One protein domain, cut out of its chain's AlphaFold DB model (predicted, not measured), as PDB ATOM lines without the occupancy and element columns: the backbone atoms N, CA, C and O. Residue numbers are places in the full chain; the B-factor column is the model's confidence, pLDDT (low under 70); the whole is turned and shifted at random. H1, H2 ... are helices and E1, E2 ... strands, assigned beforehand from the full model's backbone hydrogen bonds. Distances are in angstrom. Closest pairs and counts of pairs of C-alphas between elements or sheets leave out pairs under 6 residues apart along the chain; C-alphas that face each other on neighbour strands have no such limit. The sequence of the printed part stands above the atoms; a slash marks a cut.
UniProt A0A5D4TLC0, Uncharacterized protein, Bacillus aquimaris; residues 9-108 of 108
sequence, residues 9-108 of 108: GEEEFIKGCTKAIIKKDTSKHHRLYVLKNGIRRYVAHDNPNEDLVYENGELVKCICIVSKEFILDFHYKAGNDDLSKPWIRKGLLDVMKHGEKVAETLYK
ATOM      1  N   GLY A   9     -18.945 -23.399   8.158       95.38
ATOM      2  CA  GLY A   9     -19.342 -22.557   7.025       95.38
ATOM      3  C   GLY A   9     -19.105 -23.210   5.663       95.38
ATOM      4  O   GLY A   9     -19.924 -23.054   4.760       95.38
ATOM      5  N   GLU A  10     -18.028 -23.982   5.513       96.56
ATOM      6  CA  GLU A  10     -17.765 -24.744   4.287       96.56
ATOM      7  C   GLU A  10     -18.744 -25.902   4.127       96.56
ATOM      8  O   GLU A  10     -19.241 -26.140   3.029       96.56
ATOM      9  N   GLU A  11     -19.054 -26.619   5.209       96.62
ATOM     10  CA  GLU A  11     -20.029 -27.711   5.162       96.62
ATOM     11  C   GLU A  11     -21.405 -27.209   4.721       96.62
ATOM     12  O   GLU A  11     -22.025 -27.805   3.831       96.62
ATOM     13  N   GLU A  12     -21.854 -26.087   5.285       97.62
ATOM     14  CA  GLU A  12     -23.122 -25.456   4.925       97.62
ATOM     15  C   GLU A  12     -23.104 -24.896   3.498       97.62
ATOM     16  O   GLU A  12     -24.070 -25.102   2.760       97.62
ATOM     17  N   PHE A  13     -21.993 -24.298   3.053       97.56
ATOM     18  CA  PHE A  13     -21.826 -23.866   1.663       97.56
ATOM     19  C   PHE A  13     -21.944 -25.041   0.686       97.56
ATOM     20  O   PHE A  13     -22.764 -25.004  -0.235       97.56
ATOM     21  N   ILE A  14     -21.182 -26.121   0.904       97.31
ATOM     22  CA  ILE A  14     -21.205 -27.309   0.041       97.31
ATOM     23  C   ILE A  14     -22.603 -27.928   0.027       97.31
ATOM     24  O   ILE A  14     -23.113 -28.284  -1.035       97.31
ATOM     25  N   LYS A  15     -23.246 -28.061   1.189       96.94
ATOM     26  CA  LYS A  15     -24.598 -28.620   1.314       96.94
ATOM     27  C   LYS A  15     -25.642 -27.748   0.611       96.94
ATOM     28  O   LYS A  15     -26.470 -28.290  -0.122       96.94
ATOM     29  N   GLY A  16     -25.582 -26.431   0.804       97.38
ATOM     30  CA  GLY A  16     -26.467 -25.454   0.176       97.38
ATOM     31  C   GLY A  16     -26.358 -25.478  -1.345       97.38
ATOM     32  O   GLY A  16     -27.360 -25.711  -2.019       97.38
ATOM     33  N   CYS A  17     -25.139 -25.360  -1.873       97.88
ATOM     34  CA  CYS A  17     -24.880 -25.405  -3.313       97.88
ATOM     35  C   CYS A  17     -25.260 -26.762  -3.918       97.88
ATOM     36  O   CYS A  17     -25.897 -26.812  -4.962       97.88
ATOM     37  N   THR A  18     -24.943 -27.876  -3.245       97.38
ATOM     38  CA  THR A  18     -25.333 -29.218  -3.721       97.38
ATOM     39  C   THR A  18     -26.850 -29.325  -3.864       97.38
ATOM     40  O   THR A  18     -27.343 -29.834  -4.865       97.38
ATOM     41  N   LYS A  19     -27.609 -28.837  -2.872       96.62
ATOM     42  CA  LYS A  19     -29.075 -28.839  -2.922       96.62
ATOM     43  C   LYS A  19     -29.592 -27.974  -4.073       96.62
ATOM     44  O   LYS A  19     -30.510 -28.416  -4.762       96.62
ATOM     45  N   ALA A  20     -29.015 -26.790  -4.273       97.25
ATOM     46  CA  ALA A  20     -29.395 -25.889  -5.354       97.25
ATOM     47  C   ALA A  20     -29.146 -26.523  -6.731       97.25
ATOM     48  O   ALA A  20     -30.057 -26.588  -7.548       97.25
ATOM     49  N   ILE A  21     -27.966 -27.113  -6.935       97.25
ATOM     50  CA  ILE A  21     -27.597 -27.814  -8.172       97.25
ATOM     51  C   ILE A  21     -28.527 -28.995  -8.443       97.25
ATOM     52  O   ILE A  21     -29.094 -29.077  -9.526       97.25
ATOM     53  N   ILE A  22     -28.751 -29.886  -7.470       95.75
ATOM     54  CA  ILE A  22     -29.640 -31.046  -7.665       95.75
ATOM     55  C   ILE A  22     -31.051 -30.592  -8.055       95.75
ATOM     56  O   ILE A  22     -31.660 -31.154  -8.959       95.75
ATOM     57  N   LYS A  23     -31.569 -29.551  -7.397       95.94
ATOM     58  CA  LYS A  23     -32.919 -29.032  -7.648       95.94
ATOM     59  C   LYS A  23     -33.011 -28.076  -8.836       95.94
ATOM     60  O   LYS A  23     -34.106 -27.594  -9.107       95.94
ATOM     61  N   LYS A  24     -31.891 -27.770  -9.503       96.44
ATOM     62  CA  LYS A  24     -31.801 -26.705 -10.513       96.44
ATOM     63  C   LYS A  24     -32.342 -25.357  -9.996       96.44
ATOM     64  O   LYS A  24     -32.918 -24.566 -10.741       96.44
ATOM     65  N   ASP A  25     -32.190 -25.107  -8.700       96.75
ATOM     66  CA  ASP A  25     -32.661 -23.890  -8.050       96.75
ATOM     67  C   ASP A  25     -31.645 -22.774  -8.282       96.75
ATOM     68  O   ASP A  25     -30.547 -22.795  -7.737       96.75
ATOM     69  N   THR A  26     -32.023 -21.814  -9.120       96.12
ATOM     70  CA  THR A  26     -31.184 -20.672  -9.514       96.12
ATOM     71  C   THR A  26     -31.643 -19.361  -8.882       96.12
ATOM     72  O   THR A  26     -31.215 -18.293  -9.308       96.12
ATOM     73  N   SER A  27     -32.525 -19.431  -7.880       95.56
ATOM     74  CA  SER A  27     -33.099 -18.248  -7.230       95.56
ATOM     75  C   SER A  27     -32.103 -17.475  -6.365       95.56
ATOM     76  O   SER A  27     -32.366 -16.328  -6.020       95.56
ATOM     77  N   LYS A  28     -30.976 -18.094  -5.993       94.94
ATOM     78  CA  LYS A  28     -29.983 -17.509  -5.093       94.94
ATOM     79  C   LYS A  28     -28.571 -17.625  -5.645       94.94
ATOM     80  O   LYS A  28     -28.191 -18.625  -6.248       94.94
ATOM     81  N   HIS A  29     -27.775 -16.615  -5.336       94.06
ATOM     82  CA  HIS A  29     -26.328 -16.632  -5.408       94.06
ATOM     83  C   HIS A  29     -25.778 -17.161  -4.090       94.06
ATOM     84  O   HIS A  29     -26.179 -16.719  -3.014       94.06
ATOM     85  N   HIS A  30     -24.861 -18.119  -4.170       96.69
ATOM     86  CA  HIS A  30     -24.258 -18.740  -2.999       96.69
ATOM     87  C   HIS A  30     -22.823 -18.256  -2.854       96.69
ATOM     88  O   HIS A  30     -22.028 -18.379  -3.786       96.69
ATOM     89  N   ARG A  31     -22.476 -17.723  -1.685       96.19
ATOM     90  CA  ARG A  31     -21.165 -17.122  -1.434       96.19
ATOM     91  C   ARG A  31     -20.559 -17.631  -0.137       96.19
ATOM     92  O   ARG A  31     -21.262 -17.823   0.858       96.19
ATOM     93  N   LEU A  32     -19.250 -17.837  -0.157       96.81
ATOM     94  CA  LEU A  32     -18.453 -18.177   1.014       96.81
ATOM     95  C   LEU A  32     -17.508 -17.019   1.322       96.81
ATOM     96  O   LEU A  32     -16.697 -16.631   0.481       96.81
ATOM     97  N   TYR A  33     -17.610 -16.494   2.535       95.94
ATOM     98  CA  TYR A  33     -16.817 -15.377   3.028       95.94
ATOM     99  C   TYR A  33     -15.844 -15.826   4.115       95.94
ATOM    100  O   TYR A  33     -16.133 -16.771   4.852       95.94
ATOM    101  N   VAL A  34     -14.732 -15.110   4.261       94.69
ATOM    102  CA  VAL A  34     -13.800 -15.238   5.388       94.69
ATOM    103  C   VAL A  34     -13.894 -13.984   6.244       94.69
ATOM    104  O   VAL A  34     -13.627 -12.875   5.783       94.69
ATOM    105  N   LEU A  35     -14.291 -14.165   7.501       93.25
ATOM    106  CA  LEU A  35     -14.359 -13.092   8.481       93.25
ATOM    107  C   LEU A  35     -12.957 -12.734   9.011       93.25
ATOM    108  O   LEU A  35     -12.046 -13.558   8.956       93.25
ATOM    109  N   LYS A  36     -12.784 -11.541   9.602       89.81
ATOM    110  CA  LYS A  36     -11.506 -11.083  10.190       89.81
ATOM    111  C   LYS A  36     -10.909 -12.053  11.213       89.81
ATOM    112  O   LYS A  36      -9.695 -12.160  11.316       89.81
ATOM    113  N   ASN A  37     -11.747 -12.786  11.942       89.50
ATOM    114  CA  ASN A  37     -11.318 -13.810  12.900       89.50
ATOM    115  C   ASN A  37     -11.014 -15.180  12.256       89.50
ATOM    116  O   ASN A  37     -10.879 -16.173  12.964       89.50
ATOM    117  N   GLY A  38     -10.959 -15.260  10.924       89.81
ATOM    118  CA  GLY A  38     -10.700 -16.484  10.165       89.81
ATOM    119  C   GLY A  38     -11.907 -17.416  10.017       89.81
ATOM    120  O   GLY A  38     -11.802 -18.442   9.345       89.81
ATOM    121  N   ILE A  39     -13.063 -17.085  10.605       93.44
ATOM    122  CA  ILE A  39     -14.270 -17.912  10.482       93.44
ATOM    123  C   ILE A  39     -14.827 -17.812   9.062       93.44
ATOM    124  O   ILE A  39     -15.023 -16.719   8.529       93.44
ATOM    125  N   ARG A  40     -15.146 -18.965   8.469       95.25
ATOM    126  CA  ARG A  40     -15.834 -19.040   7.178       95.25
ATOM    127  C   ARG A  40     -17.341 -18.922   7.370       95.25
ATOM    128  O   ARG A  40     -17.917 -19.631   8.196       95.25
ATOM    129  N   ARG A  41     -17.984 -18.050   6.594       96.12
ATOM    130  CA  ARG A  41     -19.430 -17.800   6.645       96.12
ATOM    131  C   ARG A  41     -20.060 -17.990   5.272       96.12
ATOM    132  O   ARG A  41     -19.677 -17.332   4.310       96.12
ATOM    133  N   TYR A  42     -21.050 -18.870   5.208       97.06
ATOM    134  CA  TYR A  42     -21.888 -19.070   4.034       97.06
ATOM    135  C   TYR A  42     -23.074 -18.100   4.047       97.06
ATOM    136  O   TYR A  42     -23.723 -17.925   5.080       97.06
ATOM    137  N   VAL A  43     -23.363 -17.495   2.894       95.62
ATOM    138  CA  VAL A  43     -24.553 -16.671   2.660       95.62
ATOM    139  C   VAL A  43     -25.180 -17.071   1.325       95.62
ATOM    140  O   VAL A  43     -24.470 -17.359   0.359       95.62
ATOM    141  N   ALA A  44     -26.513 -17.087   1.270       95.19
ATOM    142  CA  ALA A  44     -27.267 -17.239   0.033       95.19
ATOM    143  C   ALA A  44     -28.361 -16.176  -0.060       95.19
ATOM    144  O   ALA A  44     -29.243 -16.126   0.800       95.19
ATOM    145  N   HIS A  45     -28.307 -15.366  -1.109       92.19
ATOM    146  CA  HIS A  45     -29.179 -14.214  -1.338       92.19
ATOM    147  C   HIS A  45     -29.546 -14.125  -2.822       92.19
ATOM    148  O   HIS A  45     -28.894 -14.736  -3.664       92.19
ATOM    149  N   ASP A  46     -30.622 -13.425  -3.149       90.50
ATOM    150  CA  ASP A  46     -31.148 -13.279  -4.511       90.50
ATOM    151  C   ASP A  46     -30.467 -12.153  -5.306       90.50
ATOM    152  O   ASP A  46     -30.424 -12.208  -6.533       90.50
ATOM    153  N   ASN A  47     -29.877 -11.164  -4.632       87.31
ATOM    154  CA  ASN A  47     -29.215 -10.037  -5.284       87.31
ATOM    155  C   ASN A  47     -27.759 -10.356  -5.703       87.31
ATOM    156  O   ASN A  47     -26.888 -10.419  -4.839       87.31
ATOM    157  N   PRO A  48     -27.417 -10.467  -7.000       78.81
ATOM    158  CA  PRO A  48     -26.054 -10.774  -7.447       78.81
ATOM    159  C   PRO A  48     -25.003  -9.725  -7.072       78.81
ATOM    160  O   PRO A  48     -23.819 -10.043  -7.129       78.81
ATOM    161  N   ASN A  49     -25.406  -8.507  -6.710       81.75
ATOM    162  CA  ASN A  49     -24.506  -7.391  -6.408       81.75
ATOM    163  C   ASN A  49     -24.344  -7.143  -4.900       81.75
ATOM    164  O   ASN A  49     -23.718  -6.168  -4.500       81.75
ATOM    165  N   GLU A  50     -24.927  -7.994  -4.055       84.31
ATOM    166  CA  GLU A  50     -24.881  -7.821  -2.604       84.31
ATOM    167  C   GLU A  50     -23.631  -8.466  -2.003       84.31
ATOM    168  O   GLU A  50     -23.583  -9.673  -1.743       84.31
ATOM    169  N   ASP A  51     -22.602  -7.651  -1.780       86.56
ATOM    170  CA  ASP A  51     -21.426  -8.038  -1.005       86.56
ATOM    171  C   ASP A  51     -21.653  -7.837   0.495       86.56
ATOM    172  O   ASP A  51     -22.308  -6.894   0.941       86.56
ATOM    173  N   LEU A  52     -21.070  -8.731   1.293       89.12
ATOM    174  CA  LEU A  52     -21.070  -8.582   2.740       89.12
ATOM    175  C   LEU A  52     -20.062  -7.496   3.142       89.12
ATOM    176  O   LEU A  52     -18.891  -7.569   2.772       89.12
ATOM    177  N   VAL A  53     -20.507  -6.530   3.943       91.50
ATOM    178  CA  VAL A  53     -19.680  -5.450   4.503       91.50
ATOM    179  C   VAL A  53     -19.656  -5.516   6.029       91.50
ATOM    180  O   VAL A  53     -20.619  -5.950   6.666       91.50
ATOM    181  N   TYR A  54     -18.543  -5.103   6.626       89.81
ATOM    182  CA  TYR A  54     -18.439  -4.840   8.059       89.81
ATOM    183  C   TYR A  54     -19.102  -3.504   8.429       89.81
ATOM    184  O   TYR A  54     -19.363  -2.667   7.569       89.81
ATOM    185  N   GLU A  55     -19.314  -3.265   9.726       89.12
ATOM    186  CA  GLU A  55     -19.899  -2.011  10.237       89.12
ATOM    187  C   GLU A  55     -19.084  -0.763   9.864       89.12
ATOM    188  O   GLU A  55     -19.638   0.318   9.703       89.12
ATOM    189  N   ASN A  56     -17.770  -0.912   9.674       89.12
ATOM    190  CA  ASN A  56     -16.877   0.157   9.221       89.12
ATOM    191  C   ASN A  56     -16.918   0.388   7.693       89.12
ATOM    192  O   ASN A  56     -16.108   1.158   7.183       89.12
ATOM    193  N   GLY A  57     -17.800  -0.301   6.961       89.56
ATOM    194  CA  GLY A  57     -17.935  -0.214   5.503       89.56
ATOM    195  C   GLY A  57     -16.912  -1.030   4.705       89.56
ATOM    196  O   GLY A  57     -16.953  -1.025   3.478       89.56
ATOM    197  N   GLU A  58     -15.998  -1.743   5.363       89.88
ATOM    198  CA  GLU A  58     -15.006  -2.584   4.691       89.88
ATOM    199  C   GLU A  58     -15.653  -3.863   4.139       89.88
ATOM    200  O   GLU A  58     -16.426  -4.532   4.830       89.88
ATOM    201  N   LEU A  59     -15.309  -4.231   2.903       91.06
ATOM    202  CA  LEU A  59     -15.788  -5.461   2.276       91.06
ATOM    203  C   LEU A  59     -15.234  -6.696   2.990       91.06
ATOM    204  O   LEU A  59     -14.033  -6.823   3.239       91.06
ATOM    205  N   VAL A  60     -16.111  -7.653   3.277       93.38
ATOM    206  CA  VAL A  60     -15.710  -8.967   3.777       93.38
ATOM    207  C   VAL A  60     -15.129  -9.783   2.623       93.38
ATOM    208  O   VAL A  60     -15.735  -9.888   1.557       93.38
ATOM    209  N   LYS A  61     -13.978 -10.428   2.848       93.50
ATOM    210  CA  LYS A  61     -13.286 -11.230   1.829       93.50
ATOM    211  C   LYS A  61     -14.185 -12.367   1.330       93.50
ATOM    212  O   LYS A  61     -14.446 -13.323   2.063       93.50
ATOM    213  N   CYS A  62     -14.646 -12.283   0.084       94.12
ATOM    214  CA  CYS A  62     -15.370 -13.365  -0.583       94.12
ATOM    215  C   CYS A  62     -14.371 -14.328  -1.233       94.12
ATOM    216  O   CYS A  62     -13.555 -13.903  -2.049       94.12
ATOM    217  N   ILE A  63     -14.422 -15.614  -0.874       95.19
ATOM    218  CA  ILE A  63     -13.456 -16.626  -1.335       95.19
ATOM    219  C   ILE A  63     -14.036 -17.618  -2.342       95.19
ATOM    220  O   ILE A  63     -13.287 -18.312  -3.019       95.19
ATOM    221  N   CYS A  64     -15.359 -17.729  -2.443       95.44
ATOM    222  CA  CYS A  64     -15.991 -18.603  -3.423       95.44
ATOM    223  C   CYS A  64     -17.406 -18.120  -3.734       95.44
ATOM    224  O   CYS A  64     -18.149 -17.744  -2.824       95.44
ATOM    225  N   ILE A  65     -17.775 -18.169  -5.014       94.50
ATOM    226  CA  ILE A  65     -19.091 -17.787  -5.517       94.50
ATOM    227  C   ILE A  65     -19.609 -18.917  -6.403       94.50
ATOM    228  O   ILE A  65     -18.908 -19.398  -7.290       94.50
ATOM    229  N   VAL A  66     -20.857 -19.314  -6.179       95.56
ATOM    230  CA  VAL A  66     -21.628 -20.189  -7.061       95.56
ATOM    231  C   VAL A  66     -22.804 -19.371  -7.586       95.56
ATOM    232  O   VAL A  66     -23.732 -19.033  -6.845       95.56
ATOM    233  N   SER A  67     -22.706 -18.990  -8.860       93.75
ATOM    234  CA  SER A  67     -23.721 -18.217  -9.577       93.75
ATOM    235  C   SER A  67     -24.793 -19.116 -10.193       93.75
ATOM    236  O   SER A  67     -24.661 -20.342 -10.242       93.75
ATOM    237  N   LYS A  68     -25.844 -18.493 -10.728       95.06
ATOM    238  CA  LYS A  68     -26.887 -19.168 -11.504       95.06
ATOM    239  C   LYS A  68     -26.320 -19.991 -12.662       95.06
ATOM    240  O   LYS A  68     -26.734 -21.130 -12.864       95.06
ATOM    241  N   GLU A  69     -25.379 -19.431 -13.414       95.00
ATOM    242  CA  GLU A  69     -24.760 -20.077 -14.574       95.00
ATOM    243  C   GLU A  69     -23.997 -21.326 -14.135       95.00
ATOM    244  O   GLU A  69     -24.138 -22.384 -14.744       95.00
ATOM    245  N   PHE A  70     -23.267 -21.225 -13.019       95.31
ATOM    246  CA  PHE A  70     -22.564 -22.355 -12.423       95.31
ATOM    247  C   PHE A  70     -23.533 -23.462 -11.989       95.31
ATOM    248  O   PHE A  70     -23.286 -24.637 -12.254       95.31
ATOM    249  N   ILE A  71     -24.649 -23.100 -11.343       96.88
ATOM    250  CA  ILE A  71     -25.672 -24.058 -10.900       96.88
ATOM    251  C   ILE A  71     -26.235 -24.833 -12.090       96.88
ATOM    252  O   ILE A  71     -26.342 -26.057 -12.027       96.88
ATOM    253  N   LEU A  72     -26.580 -24.129 -13.170       96.56
ATOM    254  CA  LEU A  72     -27.111 -24.744 -14.383       96.56
ATOM    255  C   LEU A  72     -26.082 -25.667 -15.036       96.56
ATOM    256  O   LEU A  72     -26.411 -26.809 -15.346       96.56
ATOM    257  N   ASP A  73     -24.845 -25.199 -15.198       96.06
ATOM    258  CA  ASP A  73     -23.763 -25.981 -15.797       96.06
ATOM    259  C   ASP A  73     -23.506 -27.280 -15.020       96.06
ATOM    260  O   ASP A  73     -23.510 -28.371 -15.596       96.06
ATOM    261  N   PHE A  74     -23.374 -27.192 -13.695       96.06
ATOM    262  CA  PHE A  74     -23.186 -28.369 -12.851       96.06
ATOM    263  C   PHE A  74     -24.398 -29.298 -12.862       96.06
ATOM    264  O   PHE A  74     -24.213 -30.512 -12.867       96.06
ATOM    265  N   HIS A  75     -25.620 -28.759 -12.874       96.06
ATOM    266  CA  HIS A  75     -26.839 -29.567 -12.915       96.06
ATOM    267  C   HIS A  75     -26.890 -30.416 -14.187       96.06
ATOM    268  O   HIS A  75     -27.096 -31.625 -14.115       96.06
ATOM    269  N   TYR A  76     -26.644 -29.805 -15.348       95.12
ATOM    270  CA  TYR A  76     -26.667 -30.527 -16.619       95.12
ATOM    271  C   TYR A  76     -25.516 -31.530 -16.755       95.12
ATOM    272  O   TYR A  76     -25.699 -32.575 -17.374       95.12
ATOM    273  N   LYS A  77     -24.347 -31.247 -16.163       94.81
ATOM    274  CA  LYS A  77     -23.189 -32.158 -16.181       94.81
ATOM    275  C   LYS A  77     -23.302 -33.323 -15.203       94.81
ATOM    276  O   LYS A  77     -22.772 -34.391 -15.492       94.81
ATOM    277  N   ALA A  78     -23.937 -33.121 -14.050       92.38
ATOM    278  CA  ALA A  78     -23.997 -34.134 -13.000       92.38
ATOM    279  C   ALA A  78     -24.878 -35.334 -13.375       92.38
ATOM    280  O   ALA A  78     -24.628 -36.428 -12.880       92.38
ATOM    281  N   GLY A  79     -25.876 -35.136 -14.243       86.69
ATOM    282  CA  GLY A  79     -26.891 -36.147 -14.529       86.69
ATOM    283  C   GLY A  79     -27.976 -36.194 -13.448       86.69
ATOM    284  O   GLY A  79     -28.176 -35.229 -12.710       86.69
ATOM    285  N   ASN A  80     -28.720 -37.302 -13.391       85.00
ATOM    286  CA  ASN A  80     -29.854 -37.469 -12.473       85.00
ATOM    287  C   ASN A  80     -29.865 -38.853 -11.800       85.00
ATOM    288  O   ASN A  80     -30.913 -39.476 -11.641       85.00
ATOM    289  N   ASP A  81     -28.679 -39.351 -11.466       89.69
ATOM    290  CA  ASP A  81     -28.457 -40.657 -10.847       89.69
ATOM    291  C   ASP A  81     -27.930 -40.538  -9.404       89.69
ATOM    292  O   ASP A  81     -27.641 -39.454  -8.886       89.69
ATOM    293  N   ASP A  82     -27.759 -41.682  -8.743       86.56
ATOM    294  CA  ASP A  82     -27.243 -41.741  -7.371       86.56
ATOM    295  C   ASP A  82     -25.790 -41.238  -7.242       86.56
ATOM    296  O   ASP A  82     -25.339 -40.877  -6.147       86.56
ATOM    297  N   LEU A  83     -25.049 -41.162  -8.353       91.88
ATOM    298  CA  LEU A  83     -23.667 -40.679  -8.402       91.88
ATOM    299  C   LEU A  83     -23.577 -39.157  -8.553       91.88
ATOM    300  O   LEU A  83     -22.545 -38.564  -8.213       91.88
ATOM    301  N   SER A  84     -24.669 -38.509  -8.954       92.75
ATOM    302  CA  SER A  84     -24.747 -37.068  -9.189       92.75
ATOM    303  C   SER A  84     -24.386 -36.275  -7.928       92.75
ATOM    304  O   SER A  84     -23.556 -35.364  -7.957       92.75
ATOM    305  N   LYS A  85     -24.927 -36.653  -6.760       94.75
ATOM    306  CA  LYS A  85     -24.665 -35.948  -5.491       94.75
ATOM    307  C   LYS A  85     -23.196 -36.052  -5.038       94.75
ATOM    308  O   LYS A  85     -22.615 -35.010  -4.713       94.75
ATOM    309  N   PRO A  86     -22.565 -37.242  -4.975       94.94
ATOM    310  CA  PRO A  86     -21.129 -37.354  -4.716       94.94
ATOM    311  C   PRO A  86     -20.265 -36.569  -5.711       94.94
ATOM    312  O   PRO A  86     -19.314 -35.906  -5.289       94.94
ATOM    313  N   TRP A  87     -20.611 -36.605  -7.003       95.88
ATOM    314  CA  TRP A  87     -19.883 -35.899  -8.055       95.88
ATOM    315  C   TRP A  87     -19.931 -34.376  -7.861       95.88
ATOM    316  O   TRP A  87     -18.881 -33.733  -7.793       95.88
ATOM    317  N   ILE A  88     -21.125 -33.817  -7.629       96.62
ATOM    318  CA  ILE A  88     -21.324 -32.385  -7.348       96.62
ATOM    319  C   ILE A  88     -20.516 -31.956  -6.121       96.62
ATOM    320  O   ILE A  88     -19.796 -30.960  -6.166       96.62
ATOM    321  N   ARG A  89     -20.597 -32.717  -5.020       96.19
ATOM    322  CA  ARG A  89     -19.867 -32.394  -3.782       96.19
ATOM    323  C   ARG A  89     -18.362 -32.351  -4.010       96.19
ATOM    324  O   ARG A  89     -17.703 -31.460  -3.482       96.19
ATOM    325  N   LYS A  90     -17.819 -33.296  -4.782       95.56
ATOM    326  CA  LYS A  90     -16.395 -33.313  -5.129       95.56
ATOM    327  C   LYS A  90     -16.017 -32.082  -5.956       95.56
ATOM    328  O   LYS A  90     -15.073 -31.394  -5.586       95.56
ATOM    329  N   GLY A  91     -16.781 -31.762  -7.000       95.88
ATOM    330  CA  GLY A  91     -16.513 -30.591  -7.838       95.88
ATOM    331  C   GLY A  91     -16.585 -29.270  -7.065       95.88
ATOM    332  O   GLY A  91     -15.700 -28.431  -7.199       95.88
ATOM    333  N   LEU A  92     -17.572 -29.111  -6.177       96.69
ATOM    334  CA  LEU A  92     -17.680 -27.929  -5.314       96.69
ATOM    335  C   LEU A  92     -16.488 -27.782  -4.358       96.69
ATOM    336  O   LEU A  92     -16.039 -26.665  -4.116       96.69
ATOM    337  N   LEU A  93     -15.955 -28.887  -3.825       95.94
ATOM    338  CA  LEU A  93     -14.750 -28.847  -2.990       95.94
ATOM    339  C   LEU A  93     -13.527 -28.366  -3.773       95.94
ATOM    340  O   LEU A  93     -12.712 -27.622  -3.230       95.94
ATOM    341  N   ASP A  94     -13.389 -28.787  -5.028       95.19
ATOM    342  CA  ASP A  94     -12.270 -28.379  -5.875       95.19
ATOM    343  C   ASP A  94     -12.388 -26.901  -6.281       95.19
ATOM    344  O   ASP A  94     -11.407 -26.161  -6.192       95.19
ATOM    345  N   VAL A  95     -13.600 -26.438  -6.606       94.69
ATOM    346  CA  VAL A  95     -13.894 -25.021  -6.895       94.69
ATOM    347  C   VAL A  95     -13.628 -24.139  -5.678       94.69
ATOM    348  O   VAL A  95     -12.971 -23.112  -5.804       94.69
ATOM    349  N   MET A  96     -14.062 -24.557  -4.488       95.06
ATOM    350  CA  MET A  96     -13.822 -23.821  -3.247       95.06
ATOM    351  C   MET A  96     -12.327 -23.683  -2.939       95.06
ATOM    352  O   MET A  96     -11.869 -22.589  -2.626       95.06
ATOM    353  N   LYS A  97     -11.548 -24.762  -3.085       93.25
ATOM    354  CA  LYS A  97     -10.085 -24.714  -2.913       93.25
ATOM    355  C   LYS A  97      -9.408 -23.817  -3.943       93.25
ATOM    356  O   LYS A  97      -8.401 -23.187  -3.635       93.25
ATOM    357  N   HIS A  98      -9.904 -23.805  -5.179       93.50
ATOM    358  CA  HIS A  98      -9.387 -22.912  -6.206       93.50
ATOM    359  C   HIS A  98      -9.702 -21.450  -5.872       93.50
ATOM    360  O   HIS A  98      -8.793 -20.624  -5.883       93.50
ATOM    361  N   GLY A  99     -10.950 -21.153  -5.501       92.38
ATOM    362  CA  GLY A  99     -11.382 -19.819  -5.089       92.38
ATOM    363  C   GLY A  99     -10.584 -19.280  -3.901       92.38
ATOM    364  O   GLY A  99     -10.129 -18.142  -3.942       92.38
ATOM    365  N   GLU A 100     -10.304 -20.122  -2.903       91.31
ATOM    366  CA  GLU A 100      -9.450 -19.770  -1.764       91.31
ATOM    367  C   GLU A 100      -8.049 -19.320  -2.205       91.31
ATOM    368  O   GLU A 100      -7.613 -18.235  -1.833       91.31
ATOM    369  N   LYS A 101      -7.382 -20.084  -3.080       92.31
ATOM    370  CA  LYS A 101      -6.058 -19.716  -3.617       92.31
ATOM    371  C   LYS A 101      -6.076 -18.405  -4.406       92.31
ATOM    372  O   LYS A 101      -5.137 -17.611  -4.336       92.31
ATOM    373  N   VAL A 102      -7.130 -18.181  -5.192       91.88
ATOM    374  CA  VAL A 102      -7.303 -16.930  -5.945       91.88
ATOM    375  C   VAL A 102      -7.501 -15.763  -4.978       91.88
ATOM    376  O   VAL A 102      -6.853 -14.729  -5.121       91.88
ATOM    377  N   ALA A 103      -8.330 -15.941  -3.951       89.81
ATOM    378  CA  ALA A 103      -8.586 -14.926  -2.941       89.81
ATOM    379  C   ALA A 103      -7.326 -14.567  -2.134       89.81
ATOM    380  O   ALA A 103      -7.076 -13.387  -1.914       89.81
ATOM    381  N   GLU A 104      -6.495 -15.544  -1.762       89.00
ATOM    382  CA  GLU A 104      -5.186 -15.300  -1.128       89.00
ATOM    383  C   GLU A 104      -4.271 -14.417  -1.992       89.00
ATOM    384  O   GLU A 104      -3.482 -13.630  -1.473       89.00
ATOM    385  N   THR A 105      -4.394 -14.512  -3.318       89.88
ATOM    386  CA  THR A 105      -3.610 -13.697  -4.257       89.88
ATOM    387  C   THR A 105      -4.160 -12.273  -4.388       89.88
ATOM    388  O   THR A 105      -3.379 -11.340  -4.584       89.88
ATOM    389  N   LEU A 106      -5.483 -12.105  -4.293       88.25
ATOM    390  CA  LEU A 106      -6.173 -10.822  -4.465       88.25
ATOM    391  C   LEU A 106      -6.185  -9.972  -3.189       88.25
ATOM    392  O   LEU A 106      -5.916  -8.777  -3.250       88.25
ATOM    393  N   TYR A 107      -6.484 -10.573  -2.038       83.12
ATOM    394  CA  TYR A 107      -6.688  -9.863  -0.771       83.12
ATOM    395  C   TYR A 107      -5.417  -9.765   0.087       83.12
ATOM    396  O   TYR A 107      -5.506  -9.967   1.308       83.12
ATOM    397  N   LYS A 108      -4.269  -9.510  -0.555       63.03
ATOM    398  CA  LYS A 108      -2.956  -9.360   0.097       63.03
ATOM    399  C   LYS A 108      -2.990  -8.376   1.262       63.03
ATOM    400  O   LYS A 108      -3.595  -7.296   1.098       63.03
TER     401      LYS A 108
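This is residues 9 to 108 of the 108 residues of an uncharacterized protein of Bacillus aquimaris (UniProt A0A5D4TLC0). A small, strongly twisted sheet of three strands has two helices, H1 and H3, over one face, H1 above E2 and E1 and the long H3 above E3. H2 joins these helices beyond one end of the sheet, where it and H3 fold back as a helical hairpin, while the long link between E2 and E3 reaches out toward the opposite end. The printed part has 100 residues, with three named helices and three named strands in the order H1 E1 E2 E3 H2 H3; the sheet runs E2 E1 E3, antiparallel, and the class is mixed, helices and strands. The whole is compact, with a radius of gyration of the C-alphas of 13.8 A, yet elongated, spanning 46 by 25 by 19 A.

H1, residues 9 to 22, is on the sheet of E1, residues 29 to 34, E2, residues 40 to 45, and E3, residues 61 to 66. Its height over the sheet is 8.9 A; it lies over E2 and E1 and runs along the strands, at 12 degrees to E1 on the local plane. The closest C-alphas of H1 and E2 are those of Gly 9 and Arg 41, 4.8 A apart. E1 and E2 form a hairpin, with N 31 and O 43 within hydrogen-bond range at 2.9 A. E1 and E3 are antiparallel at 152 degrees, with N 32 and O 64 at 2.9 A, also within range. H2, residues 68 to 78, only grazes the sheet with residues 68 to 71. Residues 17 to 22 of H1 touch H2, closest at the C-alphas of Ile 21 and Ile 71, 5.0 A; the two helices are only just about perpendicular, at 70.2 degrees. H3, residues 84 to 106, forms a helical hairpin with H2, at a steep tilt of 41 degrees, opposite ways, closest at the C-alphas of Ala 78 and Ser 84, 4.9 A. Residues 84 to 93 of H3 touch H1 at a steep tilt of 50 degrees, opposite ways, closest at the C-alphas of Thr 18 and Ile 88, 6.3 A. H3 is on the same face of the sheet as H1, giving two layers, helices on one face of a sheet. H3 lies over E3 at a height over the sheet of 8.6 A, only just slantwise to the strands at 30.3 degrees to E3 on the local plane; the closest C-alphas of the two are those of Cys 64 and Gly 99, 5.0 A apart. In H1, H2 and H3 every O i to N i+4 pair is within hydrogen-bond range.

H1 begins at C-alpha 9, (-19.342, -22.557, 7.025), and is 19.8 A long. E1 measures 16.6 A, E2 16.5 A and E3 15.1 A. H2 measures 15.3 A; H3, 32.5 A long, ends at C-alpha 106, (-6.173, -10.822, -4.465).

The C-alphas farthest apart are those of Asn 56 and Asp 81, 46.9 A. The printed part has no cut. The link from E2 to E3, residues 46 to 60, is long. The mean pLDDT of the printed part is 93.1, and residue 108 alone is under 70.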